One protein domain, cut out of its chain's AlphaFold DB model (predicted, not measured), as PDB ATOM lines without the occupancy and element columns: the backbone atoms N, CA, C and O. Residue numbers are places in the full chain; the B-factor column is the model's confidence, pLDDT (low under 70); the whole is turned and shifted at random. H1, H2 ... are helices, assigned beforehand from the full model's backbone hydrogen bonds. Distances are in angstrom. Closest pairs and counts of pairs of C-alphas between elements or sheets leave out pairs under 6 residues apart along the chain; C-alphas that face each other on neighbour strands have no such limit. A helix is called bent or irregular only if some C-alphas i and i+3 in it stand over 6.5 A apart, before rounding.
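AT A GLANCE: This is residues 544 to 613 of the 619 residues of the protein "uncharacterized protein LOC117536325" of Gymnodraco acuticeps (UniProt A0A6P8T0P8). Look first for the longest helix, H2, which makes one side of a compact, rounded body of four helices, while H3 sits between H1 and H4 on the other side. H4 folds back from the end of H3 after a tight link, and the final stretch, residues 601 to 613, returns from H4 toward the start of H3, where residues 611 to 612 pair antiparallel with residues 576 to 577. The printed part has 70 residues, with four named helices in the order H1, H2, H3, H4 and no named strand; the class is all helix, with 40 residues in the helices. The radius of gyration of the C-alphas is 11.6 A, and the spans are 29 by 26 by 22 A.

IN THESE COORDINATES: Begin with H2, residues 560 to 571: find C-alpha 560 at (202.126, 194.459, 247.548), from where the helix runs 15.8 A to C-alpha 571. Go back to C-alpha 544 at (222.096, 206.506, 248.407) for H1, residues 544 to 550, 9.9 A long. Past H2 comes H3, residues 578 to 588, also 15.8 A long. H4, residues 591 to 600, runs 14.3 A and ends with C-alpha 600 at (200.061, 192.347, 261.812). None of the helices is bent or irregular.

HOW THE PARTS SIT: Start again from H2, which touches no helix. It is close to H1 but not clearly touching; the closest C-alphas, of Leu 549 and Met 570, are 7.7 A apart. These two run opposite ways at a steep tilt of 36 degrees, only just past shallow. H2 is apart from H3 and from H4. Move on from H1 to H3: they touch, their closest C-alphas being those of Ile 546 and Ile 584 at 6.2 A, and they run the same way at a steep tilt of 64 degrees. H3 and H4 form a helical hairpin and only just touch, with 3 pairs of C-alphas within 8 A. Their closest C-alphas are those of Ala 586 and Val 594, 6.2 A apart, and they run opposite ways at a steep tilt of 42 degrees. H1 and H4 are apart. In the backbones of H1, H2 and H4 every O i to N i+4 pair is within hydrogen-bond range; in H3 it is 5 of 7.

THE WHOLE: The two C-alphas farthest apart are those of Gly 573 and Tyr 592, at 30.1 A. The printed part has no cut, and no link between helices is long: H1 to H2 and H2 to H3 are short, and H3 to H4 is tight. Residues 601 to 613 hold no named element, and their C-alphas lie 10 to 16 A from the mean of all C-alphas. In this model the mean pLDDT of the printed part is 94.5, and no printed residue is under 70.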
ATOM      1  N   GLY A 544     222.020 206.583 249.867       95.94
ATOM      2  CA  GLY A 544     222.096 206.506 248.407       95.94
ATOM      3  C   GLY A 544     221.595 205.171 247.853       95.94
ATOM      4  O   GLY A 544     220.865 205.168 246.866       95.94
ATOM      5  N   ASP A 545     221.922 204.061 248.519       94.12
ATOM      6  CA  ASP A 545     221.438 202.722 248.160       94.12
ATOM      7  C   ASP A 545     219.915 202.622 248.287       94.12
ATOM      8  O   ASP A 545     219.247 202.127 247.382       94.12
ATOM      9  N   ILE A 546     219.356 203.171 249.371       95.69
ATOM     10  CA  ILE A 546     217.907 203.205 249.614       95.69
ATOM     11  C   ILE A 546     217.185 203.998 248.522       95.69
ATOM     12  O   ILE A 546     216.232 203.484 247.941       95.69
ATOM     13  N   HIS A 547     217.656 205.202 248.177       96.12
ATOM     14  CA  HIS A 547     217.067 205.964 247.071       96.12
ATOM     15  C   HIS A 547     217.198 205.226 245.728       96.12
ATOM     16  O   HIS A 547     216.215 205.102 245.007       96.12
ATOM     17  N   ALA A 548     218.360 204.634 245.430       94.94
ATOM     18  CA  ALA A 548     218.582 203.884 244.192       94.94
ATOM     19  C   ALA A 548     217.761 202.580 244.081       94.94
ATOM     20  O   ALA A 548     217.580 202.074 242.967       94.94
ATOM     21  N   LEU A 549     217.301 202.022 245.208       95.75
ATOM     22  CA  LEU A 549     216.318 200.937 245.266       95.75
ATOM     23  C   LEU A 549     214.899 201.478 245.046       95.75
ATOM     24  O   LEU A 549     214.194 200.967 244.179       95.75
ATOM     25  N   ILE A 550     214.499 202.527 245.771       96.50
ATOM     26  CA  ILE A 550     213.170 203.156 245.665       96.50
ATOM     27  C   ILE A 550     212.877 203.610 244.231       96.50
ATOM     28  O   ILE A 550     211.817 203.281 243.709       96.50
ATOM     29  N   ASP A 551     213.841 204.249 243.559       96.88
ATOM     30  CA  ASP A 551     213.739 204.695 242.158       96.88
ATOM     31  C   ASP A 551     213.469 203.546 241.154       96.88
ATOM     32  O   ASP A 551     213.160 203.790 239.987       96.88
ATOM     33  N   LYS A 552     213.628 202.279 241.573       96.25
ATOM     34  CA  LYS A 552     213.482 201.067 240.743       96.25
ATOM     35  C   LYS A 552     212.368 200.125 241.203       96.25
ATOM     36  O   LYS A 552     212.175 199.072 240.574       96.25
ATOM     37  N   MET A 553     211.673 200.467 242.287       96.69
ATOM     38  CA  MET A 553     210.501 199.742 242.771       96.69
ATOM     39  C   MET A 553     209.212 200.401 242.276       96.69
ATOM     40  O   MET A 553     209.170 201.624 242.153       96.69
ATOM     41  N   PRO A 554     208.142 199.618 242.052       96.38
ATOM     42  CA  PRO A 554     206.797 200.177 241.971       96.38
ATOM     43  C   PRO A 554     206.435 200.862 243.297       96.38
ATOM     44  O   PRO A 554     207.074 200.626 244.332       96.38
ATOM     45  N   LEU A 555     205.374 201.664 243.307       94.25
ATOM     46  CA  LEU A 555     204.772 202.089 244.568       94.25
ATOM     47  C   LEU A 555     204.059 200.893 245.237       94.25
ATOM     48  O   LEU A 555     203.423 200.101 244.541       94.25
ATOM     49  N   PRO A 556     204.081 200.754 246.577       93.94
ATOM     50  CA  PRO A 556     203.332 199.705 247.281       93.94
ATOM     51  C   PRO A 556     201.831 199.672 246.938       93.94
ATOM     52  O   PRO A 556     201.233 198.598 246.889       93.94
ATOM     53  N   THR A 557     201.247 200.834 246.617       92.56
ATOM     54  CA  THR A 557     199.860 201.008 246.148       92.56
ATOM     55  C   THR A 557     199.548 200.306 244.822       92.56
ATOM     56  O   THR A 557     198.385 200.043 244.540       92.56
ATOM     57  N   GLU A 558     200.553 199.991 243.997       92.56
ATOM     58  CA  GLU A 558     200.387 199.253 242.731       92.56
ATOM     59  C   GLU A 558     200.232 197.735 242.948       92.56
ATOM     60  O   GLU A 558     199.989 196.982 242.004       92.56
ATOM     61  N   GLY A 559     200.369 197.270 244.193       93.38
ATOM     62  CA  GLY A 559     200.151 195.885 244.588       93.38
ATOM     63  C   GLY A 559     201.331 195.316 245.366       93.38
ATOM     64  O   GLY A 559     202.401 195.065 244.809       93.38
ATOM     65  N   GLY A 560     201.104 194.988 246.639       91.12
ATOM     66  CA  GLY A 560     202.126 194.459 247.548       91.12
ATOM     67  C   GLY A 560     202.830 193.200 247.029       91.12
ATOM     68  O   GLY A 560     204.023 193.032 247.250       91.12
ATOM     69  N   ARG A 561     202.149 192.346 246.251       92.50
ATOM     70  CA  ARG A 561     202.779 191.189 245.583       92.50
ATOM     71  C   ARG A 561     203.757 191.598 244.475       92.50
ATOM     72  O   ARG A 561     204.799 190.960 244.330       92.50
ATOM     73  N   HIS A 562     203.442 192.637 243.697       94.25
ATOM     74  CA  HIS A 562     204.343 193.159 242.665       94.25
ATOM     75  C   HIS A 562     205.550 193.852 243.307       94.25
ATOM     76  O   HIS A 562     206.688 193.572 242.931       94.25
ATOM     77  N   TRP A 563     205.293 194.650 244.347       95.31
ATOM     78  CA  TRP A 563     206.313 195.288 245.173       95.31
ATOM     79  C   TRP A 563     207.272 194.272 245.808       95.31
ATOM     80  O   TRP A 563     208.469 194.324 245.543       95.31
ATOM     81  N   MET A 564     206.756 193.278 246.543       94.38
ATOM     82  CA  MET A 564     207.566 192.236 247.189       94.38
ATOM     83  C   MET A 564     208.382 191.419 246.183       94.38
ATOM     84  O   MET A 564     209.547 191.135 246.446       94.38
ATOM     85  N   ARG A 565     207.815 191.067 245.017       94.75
ATOM     86  CA  ARG A 565     208.569 190.361 243.968       94.75
ATOM     87  C   ARG A 565     209.699 191.236 243.419       94.75
ATOM     88  O   ARG A 565     210.824 190.763 243.322       94.75
ATOM     89  N   ARG A 566     209.433 192.514 243.125       95.31
ATOM     90  CA  ARG A 566     210.460 193.442 242.629       95.31
ATOM     91  C   ARG A 566     211.544 193.721 243.671       95.31
ATOM     92  O   ARG A 566     212.714 193.838 243.309       95.31
ATOM     93  N   PHE A 567     211.172 193.806 244.945       95.00
ATOM     94  CA  PHE A 567     212.114 193.939 246.047       95.00
ATOM     95  C   PHE A 567     212.996 192.692 246.171       95.00
ATOM     96  O   PHE A 567     214.218 192.821 246.176       95.00
ATOM     97  N   ALA A 568     212.404 191.492 246.153       93.12
ATOM     98  CA  ALA A 568     213.137 190.227 246.163       93.12
ATOM     99  C   ALA A 568     214.098 190.098 244.966       93.12
ATOM    100  O   ALA A 568     215.263 189.768 245.171       93.12
ATOM    101  N   ASP A 569     213.662 190.445 243.744       93.94
ATOM    102  CA  ASP A 569     214.498 190.464 242.530       93.94
ATOM    103  C   ASP A 569     215.744 191.356 242.685       93.94
ATOM    104  O   ASP A 569     216.824 191.026 242.187       93.94
ATOM    105  N   MET A 570     215.608 192.496 243.369       93.56
ATOM    106  CA  MET A 570     216.729 193.396 243.653       93.56
ATOM    107  C   MET A 570     217.555 192.951 244.863       93.56
ATOM    108  O   MET A 570     218.753 193.202 244.888       93.56
ATOM    109  N   ALA A 571     216.961 192.253 245.827       91.06
ATOM    110  CA  ALA A 571     217.648 191.692 246.985       91.06
ATOM    111  C   ALA A 571     218.382 190.365 246.693       91.06
ATOM    112  O   ALA A 571     219.048 189.839 247.581       91.06
ATOM    113  N   VAL A 572     218.305 189.804 245.475       90.75
ATOM    114  CA  VAL A 572     218.898 188.489 245.145       90.75
ATOM    115  C   VAL A 572     220.380 188.404 245.526       90.75
ATOM    116  O   VAL A 572     221.246 189.085 244.965       90.75
ATOM    117  N   GLY A 573     220.685 187.478 246.439       87.69
ATOM    118  CA  GLY A 573     222.035 187.234 246.951       87.69
ATOM    119  C   GLY A 573     222.471 188.173 248.080       87.69
ATOM    120  O   GLY A 573     223.623 188.091 248.505       87.69
ATOM    121  N   GLN A 574     221.577 189.034 248.567       89.94
ATOM    122  CA  GLN A 574     221.727 189.822 249.784       89.94
ATOM    123  C   GLN A 574     220.803 189.264 250.871       89.94
ATOM    124  O   GLN A 574     219.664 188.893 250.602       89.94
ATOM    125  N   THR A 575     221.274 189.241 252.114       90.88
ATOM    126  CA  THR A 575     220.400 189.023 253.268       90.88
ATOM    127  C   THR A 575     219.948 190.395 253.755       90.88
ATOM    128  O   THR A 575     220.772 191.166 254.236       90.88
ATOM    129  N   ILE A 576     218.670 190.722 253.569       92.56
ATOM    130  CA  ILE A 576     218.089 192.002 253.998       92.56
ATOM    131  C   ILE A 576     217.756 191.906 255.487       92.56
ATOM    132  O   ILE A 576     217.187 190.910 255.930       92.56
ATOM    133  N   CYS A 577     218.084 192.941 256.251       94.94
ATOM    134  CA  CYS A 577     217.703 193.056 257.653       94.94
ATOM    135  C   CYS A 577     216.372 193.813 257.819       94.94
ATOM    136  O   CYS A 577     215.974 194.616 256.972       94.94
ATOM    137  N   LEU A 578     215.668 193.572 258.927       95.25
ATOM    138  CA  LEU A 578     214.362 194.176 259.199       95.25
ATOM    139  C   LEU A 578     214.409 195.712 259.216       95.25
ATOM    140  O   LEU A 578     213.497 196.355 258.699       95.25
ATOM    141  N   GLY A 579     215.492 196.305 259.724       96.06
ATOM    142  CA  GLY A 579     215.690 197.758 259.722       96.06
ATOM    143  C   GLY A 579     215.790 198.360 258.318       96.06
ATOM    144  O   GLY A 579     215.256 199.443 258.072       96.06
ATOM    145  N   ASP A 580     216.404 197.648 257.372       95.88
ATOM    146  CA  ASP A 580     216.451 198.067 255.970       95.88
ATOM    147  C   ASP A 580     215.068 198.003 255.328       95.88
ATOM    148  O   ASP A 580     214.650 198.956 254.675       95.88
ATOM    149  N   PHE A 581     214.334 196.910 255.555       95.62
ATOM    150  CA  PHE A 581     212.972 196.743 255.050       95.62
ATOM    151  C   PHE A 581     212.037 197.843 255.568       95.62
ATOM    152  O   PHE A 581     211.391 198.517 254.766       95.62
ATOM    153  N   ARG A 582     212.040 198.093 256.886       96.31
ATOM    154  CA  ARG A 582     211.329 199.211 257.532       96.31
ATOM    155  C   ARG A 582     211.651 200.536 256.857       96.31
ATOM    156  O   ARG A 582     210.752 201.277 256.473       96.31
ATOM    157  N   ARG A 583     212.942 200.839 256.702       96.62
ATOM    158  CA  ARG A 583     213.417 202.127 256.189       96.62
ATOM    159  C   ARG A 583     213.117 202.318 254.705       96.62
ATOM    160  O   ARG A 583     212.879 203.448 254.294       96.62
ATOM    161  N   ILE A 584     213.111 201.246 253.919       96.56
ATOM    162  CA  ILE A 584     212.726 201.262 252.507       96.56
ATOM    163  C   ILE A 584     211.209 201.453 252.370       96.56
ATOM    164  O   ILE A 584     210.777 202.344 251.637       96.56
ATOM    165  N   LEU A 585     210.405 200.695 253.124       96.50
ATOM    166  CA  LEU A 585     208.944 200.810 253.120       96.50
ATOM    167  C   LEU A 585     208.497 202.212 253.577       96.50
ATOM    168  O   LEU A 585     207.752 202.877 252.864       96.50
ATOM    169  N   ALA A 586     209.060 202.725 254.677       96.88
ATOM    170  CA  ALA A 586     208.773 204.050 255.246       96.88
ATOM    171  C   ALA A 586     209.132 205.254 254.351       96.88
ATOM    172  O   ALA A 586     208.808 206.389 254.695       96.88
ATOM    173  N   GLN A 587     209.847 205.049 253.239       97.06
ATOM    174  CA  GLN A 587     210.080 206.095 252.234       97.06
ATOM    175  C   GLN A 587     209.037 206.078 251.106       97.06
ATOM    176  O   GLN A 587     208.912 207.067 250.388       97.06
ATOM    177  N   GLN A 588     208.305 204.973 250.936       96.31
ATOM    178  CA  GLN A 588     207.271 204.810 249.911       96.31
ATOM    179  C   GLN A 588     205.845 204.787 250.482       96.31
ATOM    180  O   GLN A 588     204.893 205.014 249.737       96.31
ATOM    181  N   THR A 589     205.688 204.536 251.783       96.06
ATOM    182  CA  THR A 589     204.415 204.568 252.515       96.06
ATOM    183  C   THR A 589     204.457 205.591 253.649       96.06
ATOM    184  O   THR A 589     205.512 206.091 254.039       96.06
ATOM    185  N   SER A 590     203.296 205.895 254.220       95.88
ATOM    186  CA  SER A 590     203.198 206.605 255.494       95.88
ATOM    187  C   SER A 590     203.667 205.733 256.666       95.88
ATOM    188  O   SER A 590     203.685 204.504 256.580       95.88
ATOM    189  N   TYR A 591     204.003 206.378 257.789       94.69
ATOM    190  CA  TYR A 591     204.394 205.701 259.031       94.69
ATOM    191  C   TYR A 591     203.327 204.714 259.531       94.69
ATOM    192  O   TYR A 591     203.655 203.578 259.849       94.69
ATOM    193  N   TYR A 592     202.051 205.113 259.499       95.94
ATOM    194  CA  TYR A 592     200.914 204.277 259.900       95.94
ATOM    195  C   TYR A 592     200.797 202.983 259.076       95.94
ATOM    196  O   TYR A 592     200.397 201.940 259.583       95.94
ATOM    197  N   GLU A 593     201.163 203.021 257.794       95.06
ATOM    198  CA  GLU A 593     201.138 201.833 256.933       95.06
ATOM    199  C   GLU A 593     202.309 200.888 257.227       95.06
ATOM    200  O   GLU A 593     202.138 199.676 257.115       95.06
ATOM    201  N   VAL A 594     203.460 201.421 257.655       95.81
ATOM    202  CA  VAL A 594     204.573 200.611 258.178       95.81
ATOM    203  C   VAL A 594     204.153 199.957 259.488       95.81
ATOM    204  O   VAL A 594     204.171 198.736 259.570       95.81
ATOM    205  N   GLU A 595     203.694 200.742 260.466       96.50
ATOM    206  CA  GLU A 595     203.209 200.280 261.775       96.50
ATOM    207  C   GLU A 595     202.146 199.177 261.630       96.50
ATOM    208  O   GLU A 595     202.307 198.081 262.158       96.50
ATOM    209  N   ARG A 596     201.134 199.389 260.779       95.88
ATOM    210  CA  ARG A 596     200.113 198.381 260.451       95.88
ATOM    211  C   ARG A 596     200.693 197.101 259.837       95.88
ATOM    212  O   ARG A 596     200.182 196.018 260.119       95.88
ATOM    213  N   VAL A 597     201.706 197.197 258.972       95.00
ATOM    214  CA  VAL A 597     202.396 196.014 258.426       95.00
ATOM    215  C   VAL A 597     203.195 195.304 259.520       95.00
ATOM    216  O   VAL A 597     203.163 194.079 259.563       95.00
ATOM    217  N   GLU A 598     203.849 196.049 260.414       95.75
ATOM    218  CA  GLU A 598     204.678 195.531 261.508       95.75
ATOM    219  C   GLU A 598     203.900 194.876 262.655       95.75
ATOM    220  O   GLU A 598     204.361 193.895 263.246       95.75
ATOM    221  N   ASP A 599     202.730 195.401 262.997       96.31
ATOM    222  CA  ASP A 599     201.900 194.836 264.059       96.31
ATOM    223  C   ASP A 599     201.250 193.538 263.600       96.31
ATOM    224  O   ASP A 599     201.312 192.513 264.283       96.31
ATOM    225  N   ARG A 600     200.690 193.539 262.388       94.75
ATOM    226  CA  ARG A 600     200.061 192.347 261.812       94.75
ATOM    227  C   ARG A 600     201.058 191.260 261.411       94.75
ATOM    228  O   ARG A 600     200.648 190.119 261.235       94.75
ATOM    229  N   SER A 601     202.334 191.598 261.245       93.44
ATOM    230  CA  SER A 601     203.423 190.638 261.052       93.44
ATOM    231  C   SER A 601     204.027 190.129 262.366       93.44
ATOM    232  O   SER A 601     204.835 189.195 262.354       93.44
ATOM    233  N   GLY A 602     203.692 190.764 263.495       95.75
ATOM    234  CA  GLY A 602     204.337 190.525 264.781       95.75
ATOM    235  C   GLY A 602     205.822 190.912 264.800       95.75
ATOM    236  O   GLY A 602     206.582 190.290 265.553       95.75
ATOM    237  N   THR A 603     206.245 191.882 263.974       96.25
ATOM    238  CA  THR A 603     207.637 192.361 263.880       96.25
ATOM    239  C   THR A 603     207.905 193.683 264.592       96.25
ATOM    240  O   THR A 603     209.076 193.989 264.800       96.25
ATOM    241  N   SER A 604     206.894 194.440 265.037       95.81
ATOM    242  CA  SER A 604     207.079 195.763 265.674       95.81
ATOM    243  C   SER A 604     208.015 195.767 266.900       95.81
ATOM    244  O   SER A 604     208.700 196.752 267.163       95.81
ATOM    245  N   THR A 605     208.144 194.638 267.607       96.56
ATOM    246  CA  THR A 605     209.084 194.459 268.740       96.56
ATOM    247  C   THR A 605     210.446 193.862 268.358       96.56
ATOM    248  O   THR A 605     211.341 193.756 269.200       96.56
ATOM    249  N   MET A 606     210.632 193.450 267.101       95.38
ATOM    250  CA  MET A 606     211.862 192.820 266.621       95.38
ATOM    251  C   MET A 606     212.931 193.869 266.299       95.38
ATOM    252  O   MET A 606     212.639 194.981 265.853       95.38
ATOM    253  N   LYS A 607     214.195 193.509 266.531       94.88
ATOM    254  CA  LYS A 607     215.340 194.391 266.290       94.88
ATOM    255  C   LYS A 607     215.631 194.554 264.800       94.88
ATOM    256  O   LYS A 607     215.385 193.650 264.004       94.88
ATOM    257  N   ASP A 608     216.224 195.691 264.452       94.62
ATOM    258  CA  ASP A 608     216.589 196.029 263.074       94.62
ATOM    259  C   ASP A 608     217.590 195.059 262.437       94.62
ATOM    260  O   ASP A 608     217.591 194.934 261.219       94.62
ATOM    261  N   ASP A 609     218.420 194.376 263.231       93.62
ATOM    262  CA  ASP A 609     219.462 193.451 262.772       93.62
ATOM    263  C   ASP A 609     218.942 192.052 262.395       93.62
ATOM    264  O   ASP A 609     219.703 191.244 261.858       93.62
ATOM    265  N   VAL A 610     217.657 191.752 262.623       93.06
ATOM    266  CA  VAL A 610     217.087 190.437 262.296       93.06
ATOM    267  C   VAL A 610     217.003 190.250 260.772       93.06
ATOM    268  O   VAL A 610     216.375 191.071 260.100       93.06
ATOM    269  N   PRO A 611     217.594 189.183 260.200       91.81
ATOM    270  CA  PRO A 611     217.517 188.912 258.770       91.81
ATOM    271  C   PRO A 611     216.120 188.430 258.350       91.81
ATOM    272  O   PRO A 611     215.543 187.529 258.961       91.81
ATOM    273  N   ILE A 612     215.612 188.986 257.252       90.06
ATOM    274  CA  ILE A 612     214.405 188.526 256.562       90.06
ATOM    275  C   ILE A 612     214.825 187.492 255.510       90.06
ATOM    276  O   ILE A 612     215.625 187.784 254.621       90.06
ATOM    277  N   SER A 613     214.270 186.281 255.604       83.94
ATOM    278  CA  SER A 613     214.401 185.258 254.560       83.94
ATOM    279  C   SER A 613     213.330 185.465 253.490       83.94
ATOM    280  O   SER A 613     212.149 185.566 253.822       83.94
TER     281      SER A 613